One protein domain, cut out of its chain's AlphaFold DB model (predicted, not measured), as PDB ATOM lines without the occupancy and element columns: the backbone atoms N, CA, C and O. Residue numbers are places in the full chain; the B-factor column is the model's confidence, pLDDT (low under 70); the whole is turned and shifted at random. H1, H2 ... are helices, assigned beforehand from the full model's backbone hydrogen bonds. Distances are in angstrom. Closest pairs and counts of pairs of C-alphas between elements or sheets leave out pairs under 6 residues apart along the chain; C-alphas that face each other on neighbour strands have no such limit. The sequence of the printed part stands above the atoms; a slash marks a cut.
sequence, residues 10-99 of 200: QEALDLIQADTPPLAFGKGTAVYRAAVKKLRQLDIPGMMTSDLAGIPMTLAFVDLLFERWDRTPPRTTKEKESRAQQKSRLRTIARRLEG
ATOM      1  N   GLN A  10     104.999 132.008 119.420       85.31
ATOM      2  CA  GLN A  10     105.240 133.229 120.177       85.31
ATOM      3  C   GLN A  10     106.174 132.958 121.367       85.31
ATOM      4  O   GLN A  10     107.214 133.599 121.462       85.31
ATOM      5  N   GLU A  11     105.905 131.935 122.179       82.06
ATOM      6  CA  GLU A  11     106.786 131.562 123.299       82.06
ATOM      7  C   GLU A  11     108.177 131.138 122.817       82.06
ATOM      8  O   GLU A  11     109.185 131.531 123.398       82.06
ATOM      9  N   ALA A  12     108.270 130.418 121.694       82.12
ATOM     10  CA  ALA A  12     109.551 130.110 121.063       82.12
ATOM     11  C   ALA A  12     110.319 131.382 120.666       82.12
ATOM     12  O   ALA A  12     111.536 131.467 120.838       82.12
ATOM     13  N   LEU A  13     109.619 132.378 120.114       83.81
ATOM     14  CA  LEU A  13     110.200 133.663 119.735       83.81
ATOM     15  C   LEU A  13     110.685 134.454 120.956       83.81
ATOM     16  O   LEU A  13     111.714 135.128 120.854       83.81
ATOM     17  N   ASP A  14     109.962 134.369 122.069       80.94
ATOM     18  CA  ASP A  14     110.270 135.059 123.320       80.94
ATOM     19  C   ASP A  14     111.440 134.383 124.050       80.94
ATOM     20  O   ASP A  14     112.380 135.063 124.453       80.94
ATOM     21  N   LEU A  15     111.489 133.047 124.083       73.88
ATOM     22  CA  LEU A  15     112.629 132.278 124.602       73.88
ATOM     23  C   LEU A  15     113.913 132.540 123.804       73.88
ATOM     24  O   LEU A  15     114.967 132.780 124.383       73.88
ATOM     25  N   ILE A  16     113.831 132.596 122.467       74.25
ATOM     26  CA  ILE A  16     114.971 132.983 121.613       74.25
ATOM     27  C   ILE A  16     115.468 134.401 121.944       74.25
ATOM     28  O   ILE A  16     116.629 134.716 121.683       74.25
ATOM     29  N   GLN A  17     114.608 135.278 122.472       71.12
ATOM     30  CA  GLN A  17     114.995 136.621 122.910       71.12
ATOM     31  C   GLN A  17     115.557 136.629 124.337       71.12
ATOM     32  O   GLN A  17     116.534 137.338 124.569       71.12
ATOM     33  N   ALA A  18     114.987 135.838 125.248       61.00
ATOM     34  CA  ALA A  18     115.361 135.776 126.659       61.00
ATOM     35  C   ALA A  18     116.682 135.018 126.912       61.00
ATOM     36  O   ALA A  18     117.549 135.539 127.605       61.00
ATOM     37  N   ASP A  19     116.896 133.856 126.283       56.38
ATOM     38  CA  ASP A  19     118.085 132.995 126.462       56.38
ATOM     39  C   ASP A  19     119.326 133.476 125.679       56.38
ATOM     40  O   ASP A  19     120.195 132.692 125.287       56.38
ATOM     41  N   THR A  20     119.435 134.777 125.398       47.84
ATOM     42  CA  THR A  20     120.594 135.327 124.679       47.84
ATOM     43  C   THR A  20     121.625 135.866 125.676       47.84
ATOM     44  O   THR A  20     121.469 137.000 126.131       47.84
ATOM     45  N   PRO A  21     122.716 135.139 126.003       39.75
ATOM     46  CA  PRO A  21     123.833 135.751 126.708       39.75
ATOM     47  C   PRO A  21     124.374 136.935 125.877       39.75
ATOM     48  O   PRO A  21     124.563 136.774 124.663       39.75
ATOM     49  N   PRO A  22     124.663 138.105 126.488       36.94
ATOM     50  CA  PRO A  22     125.030 139.346 125.787       36.94
ATOM     51  C   PRO A  22     126.234 139.244 124.837       36.94
ATOM     52  O   PRO A  22     126.456 140.136 124.027       36.94
ATOM     53  N   LEU A  23     127.017 138.164 124.915       32.94
ATOM     54  CA  LEU A  23     128.229 137.936 124.124       32.94
ATOM     55  C   LEU A  23     128.044 136.916 122.978       32.94
ATOM     56  O   LEU A  23     128.972 136.690 122.204       32.94
ATOM     57  N   ALA A  24     126.846 136.345 122.790       40.09
ATOM     58  CA  ALA A  24     126.511 135.457 121.670       40.09
ATOM     59  C   ALA A  24     125.839 136.197 120.492       40.09
ATOM     60  O   ALA A  24     124.972 135.639 119.813       40.09
ATOM     61  N   PHE A  25     126.249 137.442 120.203       35.00
ATOM     62  CA  PHE A  25     125.898 138.161 118.965       35.00
ATOM     63  C   PHE A  25     126.574 137.508 117.739       35.00
ATOM     64  O   PHE A  25     127.400 138.086 117.040       35.00
ATOM     65  N   GLY A  26     126.219 136.255 117.465       39.66
ATOM     66  CA  GLY A  26     126.552 135.518 116.257       39.66
ATOM     67  C   GLY A  26     125.316 135.415 115.372       39.66
ATOM     68  O   GLY A  26     124.187 135.360 115.848       39.66
ATOM     69  N   LYS A  27     125.506 135.337 114.057       52.06
ATOM     70  CA  LYS A  27     124.464 135.323 113.009       52.06
ATOM     71  C   LYS A  27     123.320 134.292 113.195       52.06
ATOM     72  O   LYS A  27     122.374 134.322 112.418       52.06
ATOM     73  N   GLY A  28     123.382 133.391 114.182       56.69
ATOM     74  CA  GLY A  28     122.392 132.347 114.475       56.69
ATOM     75  C   GLY A  28     121.079 132.841 115.102       56.69
ATOM     76  O   GLY A  28     120.013 132.451 114.631       56.69
ATOM     77  N   THR A  29     121.112 133.735 116.096       68.12
ATOM     78  CA  THR A  29     119.894 134.170 116.819       68.12
ATOM     79  C   THR A  29     118.978 135.015 115.937       68.12
ATOM     80  O   THR A  29     117.776 134.764 115.845       68.12
ATOM     81  N   ALA A  30     119.554 135.967 115.191       70.00
ATOM     82  CA  ALA A  30     118.824 136.759 114.198       70.00
ATOM     83  C   ALA A  30     118.196 135.870 113.110       70.00
ATOM     84  O   ALA A  30     117.091 136.129 112.639       70.00
ATOM     85  N   VAL A  31     118.887 134.789 112.751       72.62
ATOM     86  CA  VAL A  31     118.431 133.800 111.780       72.62
ATOM     87  C   VAL A  31     117.239 132.981 112.298       72.62
ATOM     88  O   VAL A  31     116.288 132.778 111.542       72.62
ATOM     89  N   TYR A  32     117.253 132.534 113.557       76.50
ATOM     90  CA  TYR A  32     116.120 131.817 114.156       76.50
ATOM     91  C   TYR A  32     114.920 132.737 114.377       76.50
ATOM     92  O   TYR A  32     113.808 132.393 113.986       76.50
ATOM     93  N   ARG A  33     115.157 133.962 114.860       81.50
ATOM     94  CA  ARG A  33     114.133 135.009 114.962       81.50
ATOM     95  C   ARG A  33     113.465 135.276 113.614       81.50
ATOM     96  O   ARG A  33     112.242 135.319 113.526       81.50
ATOM     97  N   ALA A  34     114.261 135.441 112.558       83.50
ATOM     98  CA  ALA A  34     113.745 135.649 111.210       83.50
ATOM     99  C   ALA A  34     112.953 134.435 110.704       83.50
ATOM    100  O   ALA A  34     111.946 134.616 110.026       83.50
ATOM    101  N   ALA A  35     113.374 133.209 111.032       85.12
ATOM    102  CA  ALA A  35     112.649 131.998 110.651       85.12
ATOM    103  C   ALA A  35     111.256 131.931 111.297       85.12
ATOM    104  O   ALA A  35     110.290 131.679 110.582       85.12
ATOM    105  N   VAL A  36     111.145 132.221 112.599       85.88
ATOM    106  CA  VAL A  36     109.857 132.221 113.319       85.88
ATOM    107  C   VAL A  36     108.963 133.370 112.848       85.88
ATOM    108  O   VAL A  36     107.812 133.143 112.496       85.88
ATOM    109  N   LYS A  37     109.494 134.596 112.720       86.50
ATOM    110  CA  LYS A  37     108.718 135.749 112.221       86.50
ATOM    111  C   LYS A  37     108.156 135.530 110.815       86.50
ATOM    112  O   LYS A  37     107.069 136.015 110.515       86.50
ATOM    113  N   LYS A  38     108.877 134.795 109.961       86.75
ATOM    114  CA  LYS A  38     108.411 134.464 108.611       86.75
ATOM    115  C   LYS A  38     107.185 133.556 108.597       86.75
ATOM    116  O   LYS A  38     106.512 133.571 107.578       86.75
ATOM    117  N   LEU A  39     106.864 132.831 109.674       85.50
ATOM    118  CA  LEU A  39     105.642 132.020 109.738       85.50
ATOM    119  C   LEU A  39     104.395 132.869 109.449       85.50
ATOM    120  O   LEU A  39     103.609 132.478 108.598       85.50
ATOM    121  N   ARG A  40     104.304 134.086 110.012       83.31
ATOM    122  CA  ARG A  40     103.203 135.043 109.749       83.31
ATOM    123  C   ARG A  40     103.058 135.476 108.295       83.31
ATOM    124  O   ARG A  40     102.038 136.039 107.922       83.31
ATOM    125  N   GLN A  41     104.099 135.276 107.497       82.69
ATOM    126  CA  GLN A  41     104.149 135.669 106.092       82.69
ATOM    127  C   GLN A  41     103.899 134.479 105.157       82.69
ATOM    128  O   GLN A  41     103.868 134.669 103.943       82.69
ATOM    129  N   LEU A  42     103.778 133.258 105.691       83.06
ATOM    130  CA  LEU A  42     103.505 132.068 104.894       83.06
ATOM    131  C   LEU A  42     102.006 131.926 104.687       83.06
ATOM    132  O   LEU A  42     101.287 131.620 105.630       83.06
ATOM    133  N   ASP A  43     101.556 132.084 103.452       79.31
ATOM    134  CA  ASP A  43     100.192 131.744 103.062       79.31
ATOM    135  C   ASP A  43     100.143 130.269 102.635       79.31
ATOM    136  O   ASP A  43     100.584 129.904 101.542       79.31
ATOM    137  N   ILE A  44      99.711 129.395 103.551       79.88
ATOM    138  CA  ILE A  44      99.625 127.946 103.330       79.88
ATOM    139  C   ILE A  44      98.156 127.522 103.455       79.88
ATOM    140  O   ILE A  44      97.581 127.638 104.540       79.88
ATOM    141  N   PRO A  45      97.545 126.974 102.385       76.50
ATOM    142  CA  PRO A  45      96.144 126.575 102.399       76.50
ATOM    143  C   PRO A  45      95.784 125.650 103.572       76.50
ATOM    144  O   PRO A  45      96.425 124.621 103.825       76.50
ATOM    145  N   GLY A  46      94.722 126.021 104.291       74.44
ATOM    146  CA  GLY A  46      94.193 125.248 105.414       74.44
ATOM    147  C   GLY A  46      95.051 125.283 106.683       74.44
ATOM    148  O   GLY A  46      94.904 124.389 107.518       74.44
ATOM    149  N   MET A  47      95.964 126.252 106.826       79.25
ATOM    150  CA  MET A  47      96.698 126.515 108.067       79.25
ATOM    151  C   MET A  47      96.579 127.995 108.441       79.25
ATOM    152  O   MET A  47      96.871 128.863 107.625       79.25
ATOM    153  N   MET A  48      96.186 128.290 109.683       75.69
ATOM    154  CA  MET A  48      96.303 129.647 110.220       75.69
ATOM    155  C   MET A  48      97.737 129.877 110.689       75.69
ATOM    156  O   MET A  48      98.179 129.303 111.680       75.69
ATOM    157  N   THR A  49      98.467 130.705 109.953       79.25
ATOM    158  CA  THR A  49      99.861 131.076 110.240       79.25
ATOM    159  C   THR A  49     100.007 132.544 110.650       79.25
ATOM    160  O   THR A  49     101.096 132.971 111.027       79.25
ATOM    161  N   SER A  50      98.921 133.322 110.591       77.69
ATOM    162  CA  SER A  50      98.885 134.768 110.839       77.69
ATOM    163  C   SER A  50      99.125 135.149 112.302       77.69
ATOM    164  O   SER A  50      99.691 136.212 112.569       77.69
ATOM    165  N   ASP A  51      98.757 134.275 113.239       82.94
ATOM    166  CA  ASP A  51      98.979 134.459 114.670       82.94
ATOM    167  C   ASP A  51     100.002 133.449 115.203       82.94
ATOM    168  O   ASP A  51      99.817 132.242 115.101       82.94
ATOM    169  N   LEU A  52     101.089 133.949 115.801       83.69
ATOM    170  CA  LEU A  52     102.142 133.090 116.358       83.69
ATOM    171  C   LEU A  52     101.725 132.439 117.681       83.69
ATOM    172  O   LEU A  52     102.275 131.393 118.018       83.69
ATOM    173  N   ALA A  53     100.788 133.036 118.425       84.75
ATOM    174  CA  ALA A  53     100.332 132.483 119.699       84.75
ATOM    175  C   ALA A  53      99.527 131.189 119.493       84.75
ATOM    176  O   ALA A  53      99.635 130.260 120.285       84.75
ATOM    177  N   GLY A  54      98.783 131.093 118.386       82.56
ATOM    178  CA  GLY A  54      98.013 129.900 118.021       82.56
ATOM    179  C   GLY A  54      98.803 128.799 117.303       82.56
ATOM    180  O   GLY A  54      98.245 127.737 117.028       82.56
ATOM    181  N   ILE A  55     100.079 129.023 116.965       85.25
ATOM    182  CA  ILE A  55     100.889 128.043 116.231       85.25
ATOM    183  C   ILE A  55     101.668 127.166 117.215       85.25
ATOM    184  O   ILE A  55     102.557 127.685 117.892       85.25
ATOM    185  N   PRO A  56     101.428 125.845 117.263       87.19
ATOM    186  CA  PRO A  56     102.229 124.946 118.083       87.19
ATOM    187  C   PRO A  56     103.627 124.767 117.479       87.19
ATOM    188  O   PRO A  56     103.768 124.460 116.295       87.19
ATOM    189  N   MET A  57     104.678 124.911 118.288       86.56
ATOM    190  CA  MET A  57     106.062 124.683 117.849       86.56
ATOM    191  C   MET A  57     106.518 123.241 118.068       86.56
ATOM    192  O   MET A  57     107.519 122.995 118.737       86.56
ATOM    193  N   THR A  58     105.810 122.298 117.443       85.69
ATOM    194  CA  THR A  58     106.172 120.873 117.472       85.69
ATOM    195  C   THR A  58     106.889 120.415 116.215       85.69
ATOM    196  O   THR A  58     106.734 121.000 115.136       85.69
ATOM    197  N   LEU A  59     107.641 119.316 116.315       83.75
ATOM    198  CA  LEU A  59     108.212 118.659 115.140       83.75
ATOM    199  C   LEU A  59     107.128 118.258 114.130       83.75
ATOM    200  O   LEU A  59     107.292 118.494 112.931       83.75
ATOM    201  N   ALA A  60     106.011 117.712 114.618       85.94
ATOM    202  CA  ALA A  60     104.885 117.285 113.792       85.94
ATOM    203  C   ALA A  60     104.236 118.457 113.037       85.94
ATOM    204  O   ALA A  60     103.951 118.343 111.845       85.94
ATOM    205  N   PHE A  61     104.046 119.603 113.702       88.25
ATOM    206  CA  PHE A  61     103.530 120.807 113.052       88.25
ATOM    207  C   PHE A  61     104.480 121.298 111.960       88.25
ATOM    208  O   PHE A  61     104.040 121.583 110.847       88.25
ATOM    209  N   VAL A  62     105.781 121.379 112.259       89.38
ATOM    210  CA  VAL A  62     106.772 121.838 111.281       89.38
ATOM    211  C   VAL A  62     106.808 120.898 110.075       89.38
ATOM    212  O   VAL A  62     106.850 121.371 108.941       89.38
ATOM    213  N   ASP A  63     106.748 119.585 110.275       88.88
ATOM    214  CA  ASP A  63     106.725 118.644 109.155       88.88
ATOM    215  C   ASP A  63     105.459 118.768 108.308       88.88
ATOM    216  O   ASP A  63     105.577 118.860 107.085       88.88
ATOM    217  N   LEU A  64     104.285 118.896 108.933       89.25
ATOM    218  CA  LEU A  64     103.021 119.134 108.233       89.25
ATOM    219  C   LEU A  64     103.035 120.453 107.441       89.25
ATOM    220  O   LEU A  64     102.575 120.500 106.298       89.25
ATOM    221  N   LEU A  65     103.579 121.522 108.030       90.75
ATOM    222  CA  LEU A  65     103.712 122.836 107.399       90.75
ATOM    223  C   LEU A  65     104.495 122.732 106.087       90.75
ATOM    224  O   LEU A  65     104.039 123.208 105.048       90.75
ATOM    225  N   PHE A  66     105.669 122.096 106.126       90.62
ATOM    226  CA  PHE A  66     106.513 121.960 104.941       90.62
ATOM    227  C   PHE A  66     105.995 120.909 103.964       90.62
ATOM    228  O   PHE A  66     106.132 121.120 102.768       90.62
ATOM    229  N   GLU A  67     105.344 119.840 104.428       89.38
ATOM    230  CA  GLU A  67     104.645 118.902 103.542       89.38
ATOM    231  C   GLU A  67     103.604 119.637 102.691       89.38
ATOM    232  O   GLU A  67     103.572 119.470 101.474       89.38
ATOM    233  N   ARG A  68     102.788 120.506 103.304       88.06
ATOM    234  CA  ARG A  68     101.797 121.312 102.576       88.06
ATOM    235  C   ARG A  68     102.438 122.381 101.702       88.06
ATOM    236  O   ARG A  68     101.985 122.584 100.579       88.06
ATOM    237  N   TRP A  69     103.483 123.046 102.186       88.31
ATOM    238  CA  TRP A  69     104.170 124.083 101.417       88.31
ATOM    239  C   TRP A  69     104.870 123.512 100.173       88.31
ATOM    240  O   TRP A  69     104.856 124.136  99.110       88.31
ATOM    241  N   ASP A  70     105.420 122.301 100.274       88.00
ATOM    242  CA  ASP A  70     106.118 121.614  99.184       88.00
ATOM    243  C   ASP A  70     105.165 121.054  98.109       88.00
ATOM    244  O   ASP A  70     105.618 120.771  96.999       88.00
ATOM    245  N   ARG A  71     103.845 120.983  98.365       86.81
ATOM    246  CA  ARG A  71     102.837 120.676  97.323       86.81
ATOM    247  C   ARG A  71     102.799 121.735  96.221       86.81
ATOM    248  O   ARG A  71     102.421 121.429  95.094       86.81
ATOM    249  N   THR A  72     103.215 122.961  96.532       82.81
ATOM    250  CA  THR A  72     103.379 124.027  95.543       82.81
ATOM    251  C   THR A  72     104.846 124.089  95.118       82.81
ATOM    252  O   THR A  72     105.688 124.462  95.945       82.81
ATOM    253  N   PRO A  73     105.189 123.782  93.853       82.75
ATOM    254  CA  PRO A  73     106.579 123.761  93.413       82.75
ATOM    255  C   PRO A  73     107.241 125.143  93.575       82.75
ATOM    256  O   PRO A  73     106.602 126.169  93.316       82.75
ATOM    257  N   PRO A  74     108.511 125.205  94.019       87.19
ATOM    258  CA  PRO A  74     109.233 126.466  94.141       87.19
ATOM    259  C   PRO A  74     109.447 127.088  92.758       87.19
ATOM    260  O   PRO A  74     109.818 126.403  91.807       87.19
ATOM    261  N   ARG A  75     109.262 128.406  92.655       88.44
ATOM    262  CA  ARG A  75     109.392 129.159  91.398       88.44
ATOM    263  C   ARG A  75     110.848 129.411  91.020       88.44
ATOM    264  O   ARG A  75     111.156 129.649  89.859       88.44
ATOM    265  N   THR A  76     111.747 129.396  92.003       90.19
ATOM    266  CA  THR A  76     113.181 129.642  91.802       90.19
ATOM    267  C   THR A  76     114.037 128.714  92.663       90.19
ATOM    268  O   THR A  76     113.621 128.268  93.735       90.19
ATOM    269  N   THR A  77     115.287 128.479  92.254       82.38
ATOM    270  CA  THR A  77     116.279 127.746  93.065       82.38
ATOM    271  C   THR A  77     116.514 128.417  94.418       82.38
ATOM    272  O   THR A  77     116.590 127.744  95.444       82.38
ATOM    273  N   LYS A  78     116.534 129.755  94.447       81.00
ATOM    274  CA  LYS A  78     116.676 130.545  95.677       81.00
ATOM    275  C   LYS A  78     115.511 130.319  96.643       81.00
ATOM    276  O   LYS A  78     115.708 130.259  97.855       81.00
ATOM    277  N   GLU A  79     114.296 130.178  96.118       83.31
ATOM    278  CA  GLU A  79     113.125 129.828  96.919       83.31
ATOM    279  C   GLU A  79     113.248 128.414  97.491       83.31
ATOM    280  O   GLU A  79     113.056 128.231  98.691       83.31
ATOM    281  N   LYS A  80     113.652 127.433  96.672       82.50
ATOM    282  CA  LYS A  80     113.901 126.054  97.119       82.50
ATOM    283  C   LYS A  80     114.911 126.002  98.272       82.50
ATOM    284  O   LYS A  80     114.654 125.368  99.293       82.50
ATOM    285  N   GLU A  81     116.036 126.701  98.138       77.88
ATOM    286  CA  GLU A  81     117.056 126.800  99.189       77.88
ATOM    287  C   GLU A  81     116.528 127.503 100.446       77.88
ATOM    288  O   GLU A  81     116.763 127.031 101.560       77.88
ATOM    289  N   SER A  82     115.773 128.598 100.286       85.62
ATOM    290  CA  SER A  82     115.149 129.309 101.409       85.62
ATOM    291  C   SER A  82     114.187 128.409 102.183       85.62
ATOM    292  O   SER A  82     114.253 128.381 103.414       85.62
ATOM    293  N   ARG A  83     113.332 127.644 101.488       88.00
ATOM    294  CA  ARG A  83     112.393 126.694 102.103       88.00
ATOM    295  C   ARG A  83     113.134 125.613 102.885       88.00
ATOM    296  O   ARG A  83     112.867 125.432 104.070       88.00
ATOM    297  N   ALA A  84     114.131 124.966 102.274       81.50
ATOM    298  CA  ALA A  84     114.945 123.946 102.939       81.50
ATOM    299  C   ALA A  84     115.641 124.495 104.197       81.50
ATOM    300  O   ALA A  84     115.664 123.858 105.255       81.50
ATOM    301  N   GLN A  85     116.164 125.719 104.108       81.62
ATOM    302  CA  GLN A  85     116.823 126.378 105.224       81.62
ATOM    303  C   GLN A  85     115.838 126.753 106.344       81.62
ATOM    304  O   GLN A  85     116.165 126.598 107.522       81.62
ATOM    305  N   GLN A  86     114.633 127.222 106.007       86.00
ATOM    306  CA  GLN A  86     113.575 127.484 106.987       86.00
ATOM    307  C   GLN A  86     113.113 126.196 107.671       86.00
ATOM    308  O   GLN A  86     113.033 126.182 108.898       86.00
ATOM    309  N   LYS A  87     112.911 125.108 106.916       88.00
ATOM    310  CA  LYS A  87     112.553 123.787 107.456       88.00
ATOM    311  C   LYS A  87     113.566 123.314 108.485       88.00
ATOM    312  O   LYS A  87     113.202 122.972 109.604       88.00
ATOM    313  N   SER A  88     114.850 123.367 108.137       81.38
ATOM    314  CA  SER A  88     115.935 122.986 109.046       81.38
ATOM    315  C   SER A  88     115.927 123.805 110.344       81.38
ATOM    316  O   SER A  88     116.040 123.242 111.435       81.38
ATOM    317  N   ARG A  89     115.745 125.128 110.248       81.75
ATOM    318  CA  ARG A  89     115.744 126.036 111.408       81.75
ATOM    319  C   ARG A  89     114.543 125.812 112.319       81.75
ATOM    320  O   ARG A  89     114.728 125.688 113.523       81.75
ATOM    321  N   LEU A  90     113.341 125.723 111.753       86.44
ATOM    322  CA  LEU A  90     112.114 125.509 112.520       86.44
ATOM    323  C   LEU A  90     112.111 124.132 113.195       86.44
ATOM    324  O   LEU A  90     111.790 124.051 114.375       86.44
ATOM    325  N   ARG A  91     112.595 123.081 112.513       84.00
ATOM    326  CA  ARG A  91     112.805 121.757 113.130       84.00
ATOM    327  C   ARG A  91     113.804 121.804 114.281       84.00
ATOM    328  O   ARG A  91     113.610 121.136 115.285       84.00
ATOM    329  N   THR A  92     114.878 122.581 114.143       77.44
ATOM    330  CA  THR A  92     115.881 122.745 115.209       77.44
ATOM    331  C   THR A  92     115.280 123.411 116.444       77.44
ATOM    332  O   THR A  92     115.578 122.993 117.558       77.44
ATOM    333  N   ILE A  93     114.429 124.423 116.252       80.19
ATOM    334  CA  ILE A  93     113.729 125.107 117.347       80.19
ATOM    335  C   ILE A  93     112.750 124.146 118.029       80.19
ATOM    336  O   ILE A  93     112.850 123.967 119.237       80.19
ATOM    337  N   ALA A  94     111.883 123.478 117.260       81.94
ATOM    338  CA  ALA A  94     110.916 122.517 117.793       81.94
ATOM    339  C   ALA A  94     111.600 121.408 118.609       81.94
ATOM    340  O   ALA A  94     111.240 121.169 119.752       81.94
ATOM    341  N   ARG A  95     112.688 120.829 118.084       73.31
ATOM    342  CA  ARG A  95     113.486 119.819 118.796       73.31
ATOM    343  C   ARG A  95     114.030 120.302 120.134       73.31
ATOM    344  O   ARG A  95     113.996 119.554 121.100       73.31
ATOM    345  N   ARG A  96     114.532 121.540 120.198       72.06
ATOM    346  CA  ARG A  96     115.030 122.112 121.459       72.06
ATOM    347  C   ARG A  96     113.917 122.266 122.489       72.06
ATOM    348  O   ARG A  96     114.144 121.937 123.643       72.06
ATOM    349  N   LEU A  97     112.750 122.749 122.065       73.50
ATOM    350  CA  LEU A  97     111.597 122.962 122.943       73.50
ATOM    351  C   LEU A  97     111.005 121.641 123.442       73.50
ATOM    352  O   LEU A  97     110.646 121.529 124.605       73.50
ATOM    353  N   GLU A  98     110.962 120.625 122.584       72.12
ATOM    354  CA  GLU A  98     110.480 119.281 122.923       72.12
ATOM    355  C   GLU A  98     111.530 118.433 123.667       72.12
ATOM    356  O   GLU A  98     111.305 117.248 123.897       72.12
ATOM    357  N   GLY A  99     112.719 118.974 123.966       60.34
ATOM    358  CA  GLY A  99     113.827 118.204 124.548       60.34
ATOM    359  C   GLY A  99     114.327 117.059 123.653       60.34
ATOM    360  O   GLY A  99     115.091 116.203 124.095       60.34
TER     361      GLY A  99
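AT A GLANCE: This is residues 10 to 99 of the 200 residues of an uncharacterized protein of Salipiger marinus (UniProt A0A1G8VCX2). Two helical hairpins make two crossed layers: H1 and H2 pair side by side in one, H3 and H4 in the other, and the long H4 crosses H2 nearly at a right angle. Residues 21 to 27, of which 27 belongs to H2, stick out beyond the first hairpin, and a long loop, residues 42 to 58, joins the two hairpins. The printed part has 90 residues with four named helices, in the order H1, H2, H3, H4, and no named strand; the class is all helix. It is compact, with a radius of gyration of the C-alphas of 13.3 A and spans of 40 by 28 by 22 A.

HOW THE PARTS SIT: H1, residues 10 to 18, touches H2, residues 27 to 41, closest at the C-alphas of Leu 13 and Arg 33, 6.3 A apart; this hairpin runs opposite ways at a shallow tilt of 20 degrees. H2, with residues 32 to 36 alone, touches residues 86 to 93 of H4, residues 77 to 97, about perpendicular at 77 degrees; the closest C-alphas, of Ala 35 and Gln 86, are 5.9 A apart. H3, residues 59 to 70, and H4 form a hairpin and touch, opposite ways at a shallow tilt of 12 degrees, with the C-alphas of Leu 59 and Ala 94 closest at 5.4 A. H3 is apart from H1 and H2. Every O i to N i+4 pair is within hydrogen-bond range in H1, H3 and H4, and 7 of 11 are in H2.

IN THESE COORDINATES: H1 begins at C-alpha 10, (105.240, 133.229, 120.177), and is 12.3 A long. H2 is 21.5 A long, H3 16.4 A. H4, 30.6 A, ends at C-alpha 97, (111.597, 122.962, 122.943).

THE WHOLE: The C-alphas farthest apart, of Leu 23 and Gly 46, are 40.9 A apart. The printed part has no cut. The link from H2 to H3 is long. The model's pLDDT is under 70 at residues 18 to 29 and 99.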